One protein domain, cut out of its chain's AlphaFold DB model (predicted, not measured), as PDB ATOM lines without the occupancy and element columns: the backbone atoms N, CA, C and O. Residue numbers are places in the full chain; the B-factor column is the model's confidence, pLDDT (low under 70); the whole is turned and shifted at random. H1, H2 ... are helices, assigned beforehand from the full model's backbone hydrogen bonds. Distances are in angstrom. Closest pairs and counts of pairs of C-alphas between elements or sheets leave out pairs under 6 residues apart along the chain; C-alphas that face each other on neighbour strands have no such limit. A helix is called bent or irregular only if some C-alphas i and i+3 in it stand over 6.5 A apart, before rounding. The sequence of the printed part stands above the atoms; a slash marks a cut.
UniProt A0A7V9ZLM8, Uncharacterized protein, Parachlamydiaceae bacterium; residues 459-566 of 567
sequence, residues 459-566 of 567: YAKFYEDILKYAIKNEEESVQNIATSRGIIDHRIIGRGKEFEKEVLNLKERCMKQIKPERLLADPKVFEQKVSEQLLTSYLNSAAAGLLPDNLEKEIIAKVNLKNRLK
ATOM      1  N   TYR A 459      85.516 -76.480  33.419       95.56
ATOM      2  CA  TYR A 459      85.004 -75.468  34.349       95.56
ATOM      3  C   TYR A 459      86.122 -74.684  35.047       95.56
ATOM      4  O   TYR A 459      85.991 -73.476  35.206       95.56
ATOM      5  N   ALA A 460      87.258 -75.314  35.369       94.81
ATOM      6  CA  ALA A 460      88.421 -74.589  35.887       94.81
ATOM      7  C   ALA A 460      88.931 -73.566  34.864       94.81
ATOM      8  O   ALA A 460      89.208 -72.418  35.205       94.81
ATOM      9  N   LYS A 461      88.980 -73.966  33.588       93.81
ATOM     10  CA  LYS A 461      89.383 -73.085  32.488       93.81
ATOM     11  C   LYS A 461      88.390 -71.957  32.210       93.81
ATOM     12  O   LYS A 461      88.805 -70.869  31.838       93.81
ATOM     13  N   PHE A 462      87.103 -72.184  32.446       95.88
ATOM     14  CA  PHE A 462      86.097 -71.124  32.420       95.88
ATOM     15  C   PHE A 462      86.336 -70.065  33.504       95.88
ATOM     16  O   PHE A 462      86.356 -68.879  33.186       95.88
ATOM     17  N   TYR A 463      86.604 -70.468  34.749       95.88
ATOM     18  CA  TYR A 463      86.955 -69.519  35.814       95.88
ATOM     19  C   TYR A 463      88.283 -68.792  35.548       95.88
ATOM     20  O   TYR A 463      88.416 -67.613  35.869       95.88
ATOM     21  N   GLU A 464      89.256 -69.472  34.938       94.00
ATOM     22  CA  GLU A 464      90.515 -68.859  34.497       94.00
ATOM     23  C   GLU A 464      90.286 -67.740  33.468       94.00
ATOM     24  O   GLU A 464      90.931 -66.695  33.546       94.00
ATOM     25  N   ASP A 465      89.367 -67.930  32.524       93.31
ATOM     26  CA  ASP A 465      89.045 -66.901  31.534       93.31
ATOM     27  C   ASP A 465      88.315 -65.721  32.167       93.31
ATOM     28  O   ASP A 465      88.730 -64.589  31.943       93.31
ATOM     29  N   ILE A 466      87.310 -65.962  33.021       94.00
ATOM     30  CA  ILE A 466      86.617 -64.888  33.758       94.00
ATOM     31  C   ILE A 466      87.629 -63.991  34.472       94.00
ATOM     32  O   ILE A 466      87.563 -62.771  34.360       94.00
ATOM     33  N   LEU A 467      88.606 -64.593  35.156       93.06
ATOM     34  CA  LEU A 467      89.678 -63.852  35.804       93.06
ATOM     35  C   LEU A 467      90.444 -62.967  34.814       93.06
ATOM     36  O   LEU A 467      90.668 -61.795  35.102       93.06
ATOM     37  N   LYS A 468      90.860 -63.520  33.666       92.00
ATOM     38  CA  LYS A 468      91.628 -62.793  32.641       92.00
ATOM     39  C   LYS A 468      90.848 -61.610  32.069       92.00
ATOM     40  O   LYS A 468      91.437 -60.542  31.933       92.00
ATOM     41  N   TYR A 469      89.566 -61.790  31.761       91.06
ATOM     42  CA  TYR A 469      88.710 -60.720  31.244       91.06
ATOM     43  C   TYR A 469      88.475 -59.640  32.313       91.06
ATOM     44  O   TYR A 469      88.723 -58.458  32.062       91.06
ATOM     45  N   ALA A 470      88.144 -60.046  33.544       89.12
ATOM     46  CA  ALA A 470      87.876 -59.133  34.654       89.12
ATOM     47  C   ALA A 470      89.083 -58.246  35.008       89.12
ATOM     48  O   ALA A 470      88.940 -57.043  35.216       89.12
ATOM     49  N   ILE A 471      90.301 -58.799  35.059       87.88
ATOM     50  CA  ILE A 471      91.490 -58.010  35.438       87.88
ATOM     51  C   ILE A 471      91.987 -57.074  34.334       87.88
ATOM     52  O   ILE A 471      92.642 -56.073  34.652       87.88
ATOM     53  N   LYS A 472      91.708 -57.400  33.066       83.69
ATOM     54  CA  LYS A 472      92.060 -56.582  31.899       83.69
ATOM     55  C   LYS A 472      91.022 -55.502  31.586       83.69
ATOM     56  O   LYS A 472      91.280 -54.676  30.717       83.69
ATOM     57  N   ASN A 473      89.901 -55.480  32.315       73.19
ATOM     58  CA  ASN A 473      88.752 -54.611  32.057       73.19
ATOM     59  C   ASN A 473      88.205 -54.786  30.619       73.19
ATOM     60  O   ASN A 473      87.788 -53.817  29.991       73.19
ATOM     61  N   GLU A 474      88.255 -56.008  30.080       78.31
ATOM     62  CA  GLU A 474      87.663 -56.336  28.777       78.31
ATOM     63  C   GLU A 474      86.144 -56.555  28.955       78.31
ATOM     64  O   GLU A 474      85.728 -57.247  29.885       78.31
ATOM     65  N   GLU A 475      85.306 -55.975  28.083       72.81
ATOM     66  CA  GLU A 475      83.833 -56.075  28.142       72.81
ATOM     67  C   GLU A 475      83.312 -57.431  27.625       72.81
ATOM     68  O   GLU A 475      82.514 -57.499  26.693       72.81
ATOM     69  N   GLU A 476      83.758 -58.539  28.217       83.81
ATOM     70  CA  GLU A 476      83.216 -59.862  27.903       83.81
ATOM     71  C   GLU A 476      82.317 -60.350  29.034       83.81
ATOM     72  O   GLU A 476      82.746 -60.518  30.175       83.81
ATOM     73  N   SER A 477      81.047 -60.615  28.725       88.19
ATOM     74  CA  SER A 477      80.124 -61.099  29.750       88.19
ATOM     75  C   SER A 477      80.421 -62.558  30.112       88.19
ATOM     76  O   SER A 477      80.684 -63.391  29.242       88.19
ATOM     77  N   VAL A 478      80.255 -62.923  31.389       92.19
ATOM     78  CA  VAL A 478      80.354 -64.324  31.857       92.19
ATOM     79  C   VAL A 478      79.505 -65.286  31.007       92.19
ATOM     80  O   VAL A 478      79.876 -66.443  30.805       92.19
ATOM     81  N   GLN A 479      78.374 -64.812  30.471       92.25
ATOM     82  CA  GLN A 479      77.478 -65.597  29.622       92.25
ATOM     83  C   GLN A 479      78.098 -65.933  28.257       92.25
ATOM     84  O   GLN A 479      77.943 -67.052  27.762       92.25
ATOM     85  N   ASN A 480      78.831 -64.995  27.664       91.75
ATOM     86  CA  ASN A 480      79.515 -65.198  26.392       91.75
ATOM     87  C   ASN A 480      80.712 -66.141  26.558       91.75
ATOM     88  O   ASN A 480      80.862 -67.072  25.767       91.75
ATOM     89  N   ILE A 481      81.487 -65.988  27.642       93.06
ATOM     90  CA  ILE A 481      82.579 -66.918  27.992       93.06
ATOM     91  C   ILE A 481      82.025 -68.338  28.204       93.06
ATOM     92  O   ILE A 481      82.618 -69.329  27.778       93.06
ATOM     93  N   ALA A 482      80.859 -68.469  28.846       93.81
ATOM     94  CA  ALA A 482      80.215 -69.769  29.028       93.81
ATOM     95  C   ALA A 482      79.799 -70.379  27.681       93.81
ATOM     96  O   ALA A 482      80.023 -71.569  27.444       93.81
ATOM     97  N   THR A 483      79.245 -69.558  26.787       92.62
ATOM     98  CA  THR A 483      78.798 -69.967  25.450       92.62
ATOM     99  C   THR A 483      79.968 -70.449  24.592       92.62
ATOM    100  O   THR A 483      79.890 -71.536  24.020       92.62
ATOM    101  N   SER A 484      81.089 -69.718  24.574       91.62
ATOM    102  CA  SER A 484      82.290 -70.103  23.812       91.62
ATOM    103  C   SER A 484      82.915 -71.418  24.297       91.62
ATOM    104  O   SER A 484      83.540 -72.136  23.518       91.62
ATOM    105  N   ARG A 485      82.697 -71.779  25.568       91.56
ATOM    106  CA  ARG A 485      83.162 -73.036  26.179       91.56
ATOM    107  C   ARG A 485      82.110 -74.150  26.228       91.56
ATOM    108  O   ARG A 485      82.382 -75.207  26.804       91.56
ATOM    109  N   GLY A 486      80.919 -73.941  25.665       92.75
ATOM    110  CA  GLY A 486      79.833 -74.928  25.691       92.75
ATOM    111  C   GLY A 486      79.354 -75.275  27.108       92.75
ATOM    112  O   GLY A 486      79.042 -76.432  27.409       92.75
ATOM    113  N   ILE A 487      79.355 -74.297  28.017       94.06
ATOM    114  CA  ILE A 487      78.905 -74.456  29.402       94.06
ATOM    115  C   ILE A 487      77.443 -74.031  29.494       94.06
ATOM    116  O   ILE A 487      77.118 -72.858  29.365       94.06
ATOM    117  N   ILE A 488      76.575 -75.005  29.767       93.69
ATOM    118  CA  ILE A 488      75.128 -74.801  29.944       93.69
ATOM    119  C   ILE A 488      74.669 -74.941  31.404       93.69
ATOM    120  O   ILE A 488      73.508 -74.685  31.712       93.69
ATOM    121  N   ASP A 489      75.556 -75.357  32.317       92.12
ATOM    122  CA  ASP A 489      75.201 -75.531  33.729       92.12
ATOM    123  C   ASP A 489      75.018 -74.162  34.407       92.12
ATOM    124  O   ASP A 489      75.976 -73.419  34.635       92.12
ATOM    125  N   HIS A 490      73.768 -73.843  34.746       93.00
ATOM    126  CA  HIS A 490      73.378 -72.591  35.389       93.00
ATOM    127  C   HIS A 490      74.060 -72.363  36.747       93.00
ATOM    128  O   HIS A 490      74.297 -71.210  37.108       93.00
ATOM    129  N   ARG A 491      74.423 -73.425  37.484       93.00
ATOM    130  CA  ARG A 491      75.146 -73.320  38.763       93.00
ATOM    131  C   ARG A 491      76.570 -72.824  38.541       93.00
ATOM    132  O   ARG A 491      77.044 -71.954  39.269       93.00
ATOM    133  N   ILE A 492      77.232 -73.336  37.503       95.69
ATOM    134  CA  ILE A 492      78.589 -72.924  37.121       95.69
ATOM    135  C   ILE A 492      78.592 -71.471  36.643       95.69
ATOM    136  O   ILE A 492      79.417 -70.680  37.101       95.69
ATOM    137  N   ILE A 493      77.637 -71.101  35.782       95.38
ATOM    138  CA  ILE A 493      77.489 -69.731  35.267       95.38
ATOM    139  C   ILE A 493      77.169 -68.750  36.402       95.38
ATOM    140  O   ILE A 493      77.783 -67.687  36.484       95.38
ATOM    141  N   GLY A 494      76.233 -69.104  37.290       94.81
ATOM    142  CA  GLY A 494      75.868 -68.295  38.454       94.81
ATOM    143  C   GLY A 494      77.073 -68.015  39.350       94.81
ATOM    144  O   GLY A 494      77.393 -66.854  39.597       94.81
ATOM    145  N   ARG A 495      77.816 -69.066  39.722       95.50
ATOM    146  CA  ARG A 495      79.067 -68.929  40.480       95.50
ATOM    147  C   ARG A 495      80.123 -68.108  39.730       95.50
ATOM    148  O   ARG A 495      80.866 -67.369  40.359       95.50
ATOM    149  N   GLY A 496      80.181 -68.193  38.398       95.81
ATOM    150  CA  GLY A 496      81.074 -67.371  37.571       95.81
ATOM    151  C   GLY A 496      80.840 -65.869  37.741       95.81
ATOM    152  O   GLY A 496      81.798 -65.120  37.899       95.81
ATOM    153  N   LYS A 497      79.573 -65.439  37.791       95.00
ATOM    154  CA  LYS A 497      79.202 -64.030  38.027       95.00
ATOM    155  C   LYS A 497      79.577 -63.556  39.430       95.00
ATOM    156  O   LYS A 497      79.937 -62.399  39.621       95.00
ATOM    157  N   GLU A 498      79.464 -64.427  40.429       95.69
ATOM    158  CA  GLU A 498      79.915 -64.123  41.792       95.69
ATOM    159  C   GLU A 498      81.440 -64.008  41.856       95.69
ATOM    160  O   GLU A 498      81.963 -63.037  42.396       95.69
ATOM    161  N   PHE A 499      82.142 -64.959  41.239       95.44
ATOM    162  CA  PHE A 499      83.597 -64.990  41.178       95.44
ATOM    163  C   PHE A 499      84.178 -63.751  40.475       95.44
ATOM    164  O   PHE A 499      85.133 -63.160  40.968       95.44
ATOM    165  N   GLU A 500      83.573 -63.296  39.374       94.88
ATOM    166  CA  GLU A 500      83.941 -62.039  38.703       94.88
ATOM    167  C   GLU A 500      83.891 -60.840  39.662       94.88
ATOM    168  O   GLU A 500      84.857 -60.081  39.777       94.88
ATOM    169  N   LYS A 501      82.794 -60.697  40.418       93.81
ATOM    170  CA  LYS A 501      82.645 -59.624  41.414       93.81
ATOM    171  C   LYS A 501      83.688 -59.726  42.522       93.81
ATOM    172  O   LYS A 501      84.240 -58.711  42.939       93.81
ATOM    173  N   GLU A 502      83.961 -60.933  43.012       94.31
ATOM    174  CA  GLU A 502      84.989 -61.177  44.027       94.31
ATOM    175  C   GLU A 502      86.384 -60.760  43.537       94.31
ATOM    176  O   GLU A 502      87.123 -60.106  44.273       94.31
ATOM    177  N   VAL A 503      86.722 -61.079  42.283       93.31
ATOM    178  CA  VAL A 503      87.989 -60.705  41.637       93.31
ATOM    179  C   VAL A 503      88.120 -59.189  41.500       93.31
ATOM    180  O   VAL A 503      89.158 -58.637  41.873       93.31
ATOM    181  N   LEU A 504      87.085 -58.510  40.995       92.31
ATOM    182  CA  LEU A 504      87.084 -57.051  40.842       92.31
ATOM    183  C   LEU A 504      87.243 -56.356  42.200       92.31
ATOM    184  O   LEU A 504      88.103 -55.488  42.358       92.31
ATOM    185  N   ASN A 505      86.506 -56.817  43.214       93.00
ATOM    186  CA  ASN A 505      86.635 -56.318  44.581       93.00
ATOM    187  C   ASN A 505      88.049 -56.540  45.144       93.00
ATOM    188  O   ASN A 505      88.620 -55.635  45.753       93.00
ATOM    189  N   LEU A 506      88.641 -57.722  44.938       91.88
ATOM    190  CA  LEU A 506      90.007 -58.016  45.379       91.88
ATOM    191  C   LEU A 506      91.030 -57.097  44.694       91.88
ATOM    192  O   LEU A 506      91.912 -56.558  45.369       91.88
ATOM    193  N   LYS A 507      90.901 -56.883  43.377       90.50
ATOM    194  CA  LYS A 507      91.743 -55.955  42.607       90.50
ATOM    195  C   LYS A 507      91.658 -54.547  43.196       90.50
ATOM    196  O   LYS A 507      92.693 -53.957  43.501       90.50
ATOM    197  N   GLU A 508      90.453 -54.032  43.438       90.12
ATOM    198  CA  GLU A 508      90.260 -52.714  44.056       90.12
ATOM    199  C   GLU A 508      90.887 -52.606  45.450       90.12
ATOM    200  O   GLU A 508      91.539 -51.603  45.752       90.12
ATOM    201  N   ARG A 509      90.724 -53.626  46.306       90.38
ATOM    202  CA  ARG A 509      91.327 -53.640  47.648       90.38
ATOM    203  C   ARG A 509      92.853 -53.626  47.585       90.38
ATOM    204  O   ARG A 509      93.467 -52.794  48.255       90.38
ATOM    205  N   CYS A 510      93.454 -54.456  46.730       88.44
ATOM    206  CA  CYS A 510      94.904 -54.465  46.508       88.44
ATOM    207  C   CYS A 510      95.399 -53.092  46.028       88.44
ATOM    208  O   CYS A 510      96.359 -52.546  46.570       88.44
ATOM    209  N   MET A 511      94.705 -52.494  45.052       86.75
ATOM    210  CA  MET A 511      95.033 -51.166  44.527       86.75
ATOM    211  C   MET A 511      94.963 -50.085  45.614       86.75
ATOM    212  O   MET A 511      95.844 -49.232  45.671       86.75
ATOM    213  N   LYS A 512      93.945 -50.117  46.488       86.12
ATOM    214  CA  LYS A 512      93.776 -49.158  47.594       86.12
ATOM    215  C   LYS A 512      94.835 -49.312  48.686       86.12
ATOM    216  O   LYS A 512      95.303 -48.297  49.181       86.12
ATOM    217  N   GLN A 513      95.211 -50.538  49.054       84.06
ATOM    218  CA  GLN A 513      96.164 -50.793  50.145       84.06
ATOM    219  C   GLN A 513      97.627 -50.572  49.753       84.06
ATOM    220  O   GLN A 513      98.435 -50.231  50.608       84.06
ATOM    221  N   ILE A 514      97.981 -50.736  48.477       79.25
ATOM    222  CA  ILE A 514      99.348 -50.483  47.989       79.25
ATOM    223  C   ILE A 514      99.553 -48.986  47.651       79.25
ATOM    224  O   ILE A 514     100.666 -48.472  47.755       79.25
ATOM    225  N   LYS A 515      98.480 -48.259  47.290       66.81
ATOM    226  CA  LYS A 515      98.499 -46.817  46.963       66.81
ATOM    227  C   LYS A 515      98.995 -45.838  48.054       66.81
ATOM    228  O   LYS A 515      99.463 -44.778  47.641       66.81
ATOM    229  N   PRO A 516      98.955 -46.094  49.379       55.66
ATOM    230  CA  PRO A 516      99.369 -45.094  50.368       55.66
ATOM    231  C   PRO A 516     100.891 -44.907  50.478       55.66
ATOM    232  O   PRO A 516     101.326 -43.891  51.006       55.66
ATOM    233  N   GLU A 517     101.714 -45.846  49.988       52.78
ATOM    234  CA  GLU A 517     103.171 -45.817  50.221       52.78
ATOM    235  C   GLU A 517     104.005 -45.243  49.061       52.78
ATOM    236  O   GLU A 517     105.205 -45.022  49.232       52.78
ATOM    237  N   ARG A 518     103.440 -45.004  47.863       54.66
ATOM    238  CA  ARG A 518     104.235 -44.597  46.682       54.66
ATOM    239  C   ARG A 518     103.494 -43.644  45.739       54.66
ATOM    240  O   ARG A 518     102.721 -44.068  44.889       54.66
ATOM    241  N   LEU A 519     103.836 -42.361  45.828       47.38
ATOM    242  CA  LEU A 519     103.311 -41.245  45.025       47.38
ATOM    243  C   LEU A 519     103.890 -41.115  43.589       47.38
ATOM    244  O   LEU A 519     103.717 -40.068  42.978       47.38
ATOM    245  N   LEU A 520     104.586 -42.114  43.021       52.50
ATOM    246  CA  LEU A 520     105.441 -41.886  41.829       52.50
ATOM    247  C   LEU A 520     105.318 -42.891  40.657       52.50
ATOM    248  O   LEU A 520     106.202 -42.926  39.805       52.50
ATOM    249  N   ALA A 521     104.256 -43.697  40.552       59.12
ATOM    250  CA  ALA A 521     104.046 -44.570  39.380       59.12
ATOM    251  C   ALA A 521     102.796 -44.173  38.577       59.12
ATOM    252  O   ALA A 521     101.752 -43.908  39.171       59.12
ATOM    253  N   ASP A 522     102.896 -44.186  37.237       72.00
ATOM    254  CA  ASP A 522     101.751 -44.063  36.320       72.00
ATOM    255  C   ASP A 522     100.624 -45.021  36.772       72.00
ATOM    256  O   ASP A 522     100.867 -46.234  36.872       72.00
ATOM    257  N   PRO A 523      99.407 -44.509  37.055       75.25
ATOM    258  CA  PRO A 523      98.272 -45.313  37.495       75.25
ATOM    259  C   PRO A 523      97.996 -46.537  36.616       75.25
ATOM    260  O   PRO A 523      97.644 -47.586  37.156       75.25
ATOM    261  N   LYS A 524      98.200 -46.433  35.294       79.62
ATOM    262  CA  LYS A 524      97.985 -47.541  34.348       79.62
ATOM    263  C   LYS A 524      99.037 -48.636  34.499       79.62
ATOM    264  O   LYS A 524      98.698 -49.813  34.578       79.62
ATOM    265  N   VAL A 525     100.310 -48.256  34.606       79.81
ATOM    266  CA  VAL A 525     101.424 -49.200  34.820       79.81
ATOM    267  C   VAL A 525     101.288 -49.894  36.176       79.81
ATOM    268  O   VAL A 525     101.598 -51.078  36.324       79.81
ATOM    269  N   PHE A 526     100.819 -49.161  37.181       79.50
ATOM    270  CA  PHE A 526     100.555 -49.708  38.502       79.50
ATOM    271  C   PHE A 526      99.397 -50.718  38.491       79.50
ATOM    272  O   PHE A 526      99.561 -51.829  38.998       79.50
ATOM    273  N   GLU A 527      98.271 -50.372  37.860       83.88
ATOM    274  CA  GLU A 527      97.134 -51.281  37.684       83.88
ATOM    275  C   GLU A 527      97.544 -52.559  36.949       83.88
ATOM    276  O   GLU A 527      97.236 -53.658  37.409       83.88
ATOM    277  N   GLN A 528      98.320 -52.428  35.871       85.19
ATOM    278  CA  GLN A 528      98.821 -53.567  35.110       85.19
ATOM    279  C   GLN A 528      99.670 -54.510  35.976       85.19
ATOM    280  O   GLN A 528      99.450 -55.719  35.955       85.19
ATOM    281  N   LYS A 529     100.582 -53.979  36.803       85.12
ATOM    282  CA  LYS A 529     101.391 -54.799  37.725       85.12
ATOM    283  C   LYS A 529     100.540 -55.554  38.746       85.12
ATOM    284  O   LYS A 529     100.843 -56.709  39.052       85.12
ATOM    285  N   VAL A 530      99.511 -54.911  39.302       86.81
ATOM    286  CA  VAL A 530      98.596 -55.560  40.253       86.81
ATOM    287  C   VAL A 530      97.807 -56.663  39.549       86.81
ATOM    288  O   VAL A 530      97.773 -57.782  40.057       86.81
ATOM    289  N   SER A 531      97.262 -56.397  38.358       89.19
ATOM    290  CA  SER A 531      96.555 -57.392  37.540       89.19
ATOM    291  C   SER A 531      97.446 -58.584  37.161       89.19
ATOM    292  O   SER A 531      97.042 -59.733  37.340       89.19
ATOM    293  N   GLU A 532      98.679 -58.346  36.703       88.88
ATOM    294  CA  GLU A 532      99.652 -59.398  36.375       88.88
ATOM    295  C   GLU A 532      99.985 -60.262  37.596       88.88
ATOM    296  O   GLU A 532     100.052 -61.495  37.505       88.88
ATOM    297  N   GLN A 533     100.175 -59.631  38.759       89.81
ATOM    298  CA  GLN A 533     100.493 -60.353  39.984       89.81
ATOM    299  C   GLN A 533      99.288 -61.138  40.508       89.81
ATOM    300  O   GLN A 533      99.471 -62.257  40.990       89.81
ATOM    301  N   LEU A 534      98.075 -60.598  40.383       90.94
ATOM    302  CA  LEU A 534      96.835 -61.282  40.735       90.94
ATOM    303  C   LEU A 534      96.644 -62.527  39.862       90.94
ATOM    304  O   LEU A 534      96.493 -63.621  40.403       90.94
ATOM    305  N   LEU A 535      96.776 -62.394  38.536       90.94
ATOM    306  CA  LEU A 535      96.711 -63.525  37.605       90.94
ATOM    307  C   LEU A 535      97.748 -64.596  37.947       90.94
ATOM    308  O   LEU A 535      97.417 -65.770  38.084       90.94
ATOM    309  N   THR A 536      99.005 -64.187  38.131       90.62
ATOM    310  CA  THR A 536     100.105 -65.114  38.424       90.62
ATOM    311  C   THR A 536      99.880 -65.855  39.743       90.62
ATOM    312  O   THR A 536     100.123 -67.058  39.829       90.62
ATOM    313  N   SER A 537      99.428 -65.157  40.786       89.88
ATOM    314  CA  SER A 537      99.225 -65.759  42.112       89.88
ATOM    315  C   SER A 537      98.011 -66.695  42.104       89.88
ATOM    316  O   SER A 537      98.100 -67.816  42.597       89.88
ATOM    317  N   TYR A 538      96.927 -66.313  41.421       90.69
ATOM    318  CA  TYR A 538      95.766 -67.181  41.234       90.69
ATOM    319  C   TYR A 538      96.106 -68.457  40.454       90.69
ATOM    320  O   TYR A 538      95.804 -69.556  40.920       90.69
ATOM    321  N   LEU A 539      96.783 -68.351  39.304       88.69
ATOM    322  CA  LEU A 539      97.165 -69.522  38.501       88.69
ATOM    323  C   LEU A 539      98.057 -70.489  39.291       88.69
ATOM    324  O   LEU A 539      97.929 -71.705  39.159       88.69
ATOM    325  N   ASN A 540      98.922 -69.958  40.157       87.75
ATOM    326  CA  ASN A 540      99.758 -70.764  41.043       87.75
ATOM    327  C   ASN A 540      98.986 -71.434  42.188       87.75
ATOM    328  O   ASN A 540      99.445 -72.460  42.690       87.75
ATOM    329  N   SER A 541      97.842 -70.885  42.595       86.62
ATOM    330  CA  SER A 541      97.023 -71.432  43.683       86.62
ATOM    331  C   SER A 541      96.171 -72.638  43.280       86.62
ATOM    332  O   SER A 541      95.756 -73.392  44.149       86.62
ATOM    333  N   ALA A 542      95.911 -72.835  41.981       88.81
ATOM    334  CA  ALA A 542      95.001 -73.863  41.461       88.81
ATOM    335  C   ALA A 542      93.531 -73.758  41.946       88.81
ATOM    336  O   ALA A 542      92.787 -74.726  41.828       88.81
ATOM    337  N   ALA A 543      93.091 -72.591  42.436       84.38
ATOM    338  CA  ALA A 543      91.816 -72.405  43.145       84.38
ATOM    339  C   ALA A 543      90.521 -72.485  42.312       84.38
ATOM    340  O   ALA A 543      89.443 -72.527  42.894       84.38
ATOM    341  N   ALA A 544      90.610 -72.556  40.978       88.81
ATOM    342  CA  ALA A 544      89.525 -72.907  40.045       88.81
ATOM    343  C   ALA A 544      88.098 -72.459  40.456       88.81
ATOM    344  O   ALA A 544      87.210 -73.291  40.632       88.81
ATOM    345  N   GLY A 545      87.869 -71.147  40.566       87.56
ATOM    346  CA  GLY A 545      86.571 -70.566  40.940       87.56
ATOM    347  C   GLY A 545      86.442 -70.193  42.421       87.56
ATOM    348  O   GLY A 545      85.367 -69.760  42.843       87.56
ATOM    349  N   LEU A 546      87.515 -70.324  43.203       91.25
ATOM    350  CA  LEU A 546      87.675 -69.789  44.559       91.25
ATOM    351  C   LEU A 546      88.805 -68.753  44.597       91.25
ATOM    352  O   LEU A 546      89.747 -68.830  43.810       91.25
ATOM    353  N   LEU A 547      88.738 -67.800  45.528       89.12
ATOM    354  CA  LEU A 547      89.866 -66.928  45.859       89.12
ATOM    355  C   LEU A 547      90.492 -67.403  47.177       89.12
ATOM    356  O   LEU A 547      89.795 -67.388  48.187       89.12
ATOM    357  N   PRO A 548      91.778 -67.802  47.196       85.50
ATOM    358  CA  PRO A 548      92.462 -68.165  48.434       85.50
ATOM    359  C   PRO A 548      92.476 -67.010  49.443       85.50
ATOM    360  O   PRO A 548      92.759 -65.866  49.078       85.50
ATOM    361  N   ASP A 549      92.267 -67.313  50.725       82.94
ATOM    362  CA  ASP A 549      92.179 -66.310  51.801       82.94
ATOM    363  C   ASP A 549      93.442 -65.439  51.943       82.94
ATOM    364  O   ASP A 549      93.390 -64.277  52.351       82.94
ATOM    365  N   ASN A 550      94.609 -65.988  51.602       84.62
ATOM    366  CA  ASN A 550      95.899 -65.306  51.689       84.62
ATOM    367  C   ASN A 550      96.302 -64.564  50.402       84.62
ATOM    368  O   ASN A 550      97.332 -63.882  50.403       84.62
ATOM    369  N   LEU A 551      95.501 -64.651  49.333       86.88
ATOM    370  CA  LEU A 551      95.851 -64.132  48.010       86.88
ATOM    371  C   LEU A 551      96.097 -62.614  48.031       86.88
ATOM    372  O   LEU A 551      97.057 -62.136  47.434       86.88
ATOM    373  N   GLU A 552      95.277 -61.856  48.765       88.06
ATOM    374  CA  GLU A 552      95.425 -60.399  48.910       88.06
ATOM    375  C   GLU A 552      96.790 -60.026  49.505       88.06
ATOM    376  O   GLU A 552      97.544 -59.239  48.928       88.06
ATOM    377  N   LYS A 553      97.149 -60.655  50.630       87.44
ATOM    378  CA  LYS A 553      98.427 -60.423  51.317       87.44
ATOM    379  C   LYS A 553      99.613 -60.806  50.435       87.44
ATOM    380  O   LYS A 553     100.615 -60.093  50.415       87.44
ATOM    381  N   GLU A 554      99.498 -61.906  49.691       87.25
ATOM    382  CA  GLU A 554     100.538 -62.368  48.770       87.25
ATOM    383  C   GLU A 554     100.770 -61.373  47.625       87.25
ATOM    384  O   GLU A 554     101.920 -61.044  47.316       87.25
ATOM    385  N   ILE A 555      99.693 -60.858  47.022       87.38
ATOM    386  CA  ILE A 555      99.770 -59.850  45.958       87.38
ATOM    387  C   ILE A 555     100.457 -58.591  46.485       87.38
ATOM    388  O   ILE A 555     101.431 -58.134  45.881       87.38
ATOM    389  N   ILE A 556     100.009 -58.069  47.630       85.75
ATOM    390  CA  ILE A 556     100.573 -56.863  48.252       85.75
ATOM    391  C   ILE A 556     102.067 -57.049  48.532       85.75
ATOM    392  O   ILE A 556     102.882 -56.222  48.118       85.75
ATOM    393  N   ALA A 557     102.448 -58.162  49.164       85.69
ATOM    394  CA  ALA A 557     103.841 -58.456  49.479       85.69
ATOM    395  C   ALA A 557     104.713 -58.535  48.216       85.69
ATOM    396  O   ALA A 557     105.768 -57.902  48.156       85.69
ATOM    397  N   LYS A 558     104.272 -59.260  47.179       85.62
ATOM    398  CA  LYS A 558     105.045 -59.444  45.938       85.62
ATOM    399  C   LYS A 558     105.169 -58.164  45.116       85.62
ATOM    400  O   LYS A 558     106.243 -57.906  44.566       85.62
ATOM    401  N   VAL A 559     104.113 -57.352  45.041       82.56
ATOM    402  CA  VAL A 559     104.159 -56.050  44.358       82.56
ATOM    403  C   VAL A 559     105.104 -55.099  45.098       82.56
ATOM    404  O   VAL A 559     105.958 -54.477  44.463       82.56
ATOM    405  N   ASN A 560     105.037 -55.045  46.430       79.25
ATOM    406  CA  ASN A 560     105.934 -54.215  47.237       79.25
ATOM    407  C   ASN A 560     107.402 -54.662  47.133       79.25
ATOM    408  O   ASN A 560     108.286 -53.815  46.994       79.25
ATOM    409  N   LEU A 561     107.671 -55.972  47.119       72.50
ATOM    410  CA  LEU A 561     109.023 -56.525  46.997       72.50
ATOM    411  C   LEU A 561     109.652 -56.225  45.625       72.50
ATOM    412  O   LEU A 561     110.762 -55.699  45.556       72.50
ATOM    413  N   LYS A 562     108.917 -56.462  44.527       65.56
ATOM    414  CA  LYS A 562     109.367 -56.132  43.156       65.56
ATOM    415  C   LYS A 562     109.641 -54.640  42.969       65.56
ATOM    416  O   LYS A 562     110.494 -54.260  42.173       65.56
ATOM    417  N   ASN A 563     108.912 -53.795  43.689       59.75
ATOM    418  CA  ASN A 563     109.082 -52.354  43.640       59.75
ATOM    419  C   ASN A 563     110.238 -51.859  44.543       59.75
ATOM    420  O   ASN A 563     110.718 -50.748  44.333       59.75
ATOM    421  N   ARG A 564     110.705 -52.635  45.536       57.59
ATOM    422  CA  ARG A 564     111.924 -52.334  46.325       57.59
ATOM    423  C   ARG A 564     113.218 -52.712  45.598       57.59
ATOM    424  O   ARG A 564     114.212 -52.049  45.810       57.59
ATOM    425  N   LEU A 565     113.184 -53.720  44.726       52.94
ATOM    426  CA  LEU A 565     114.342 -54.175  43.936       52.94
ATOM    427  C   LEU A 565     114.618 -53.331  42.670       52.94
ATOM    428  O   LEU A 565     115.536 -53.643  41.920       52.94
ATOM    429  N   LYS A 566     113.787 -52.318  42.388       50.16
ATOM    430  CA  LYS A 566     113.913 -51.400  41.235       50.16
ATOM    431  C   LYS A 566     114.308 -49.965  41.630       50.16
ATOM    432  O   LYS A 566     114.328 -49.102  40.757       50.16
TER     433      LYS A 566
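What this domain is: This is residues 459 to 566 of the 567 residues of an uncharacterized protein of Parachlamydiaceae bacterium (UniProt A0A7V9ZLM8). One long helix, H3, runs along nearly the whole length of an elongated domain like a spine, and the four other helices cover one side of it. H1 and H2 pack on the part nearer its beginning, H4 and H5 on the part nearer its end, and H1 and H4 join the two groups where they touch, running opposite ways. The printed part has 108 residues with five named helices, H1 to H5 in order along the chain, and no named strand: the class is all helix, and the helices' packing is mostly crossed. The whole is compact, with a radius of gyration of the C-alphas of 14.7 A, and spans 46 by 25 by 18 A.

Where its parts are: H1, residues 459 to 472, begins with C-alpha 459 at (85.004, -75.468, 34.349) and is 20.3 A long from first to last C-alpha. H2 is short, residues 478 to 484. H3, residues 490 to 517, is the longest helix at 42.7 A, from C-alpha 490 at (73.378, -72.591, 35.389) to C-alpha 517 at (103.171, -45.817, 50.221). It is irregular, but only just: C-alphas 513 and 516 are 6.54 A apart, and its line is a rough one. H4, residues 523 to 541, is 26.9 A long. H5, residues 551 to 564, is 20.0 A long and ends with C-alpha 564 at (111.924, -52.334, 46.325).

How they stand to each other: H3 is the hub and touches the four other helices. It touches H1 at a steep tilt of 39 degrees, the same way, with the C-alphas of Ile 466 and Glu 500 closest at 6.3 A. With residues 493 to 497 alone it touches H2, where the C-alphas of Val 478 and Lys 497 are closest at 6.3 A. With residues 507 to 511 alone it touches residues 527 to 534 of H4, at a steep tilt of 52 degrees, opposite ways; the closest C-alphas, of Met 511 and Val 530, are 7.1 A apart. With residues 506 to 514 alone it touches H5, the same way at 37 degrees, only just a steep tilt; the C-alphas of Cys 510 and Ile 556 are closest at 6.4 A. H1 touches residues 531 to 539 of H4 at a shallow tilt of 13 degrees, opposite ways, with the C-alphas of Ile 471 and Ser 531 closest at 5.5 A. H4 and H5 touch at a steep tilt of 53 degrees, with the C-alphas of Gln 533 and Ile 555 closest at 6.0 A. H2 is apart from H4 and H5, and H1 is apart from H5. Each O i to N i+4 pair is within hydrogen-bond range in H1, H2, H4 and H5, and 22 of 24 are in H3.

The domain as a whole: The C-alphas farthest apart, of Ile 488 and Lys 566, are 46.7 A apart. The printed part has no cut and no long link. The mean pLDDT of the printed part is 85.2; residues 515 to 521, of which 515 to 517 belong to H3, and residues 562 to 566, of which 562 to 564 belong to H5, are under 70.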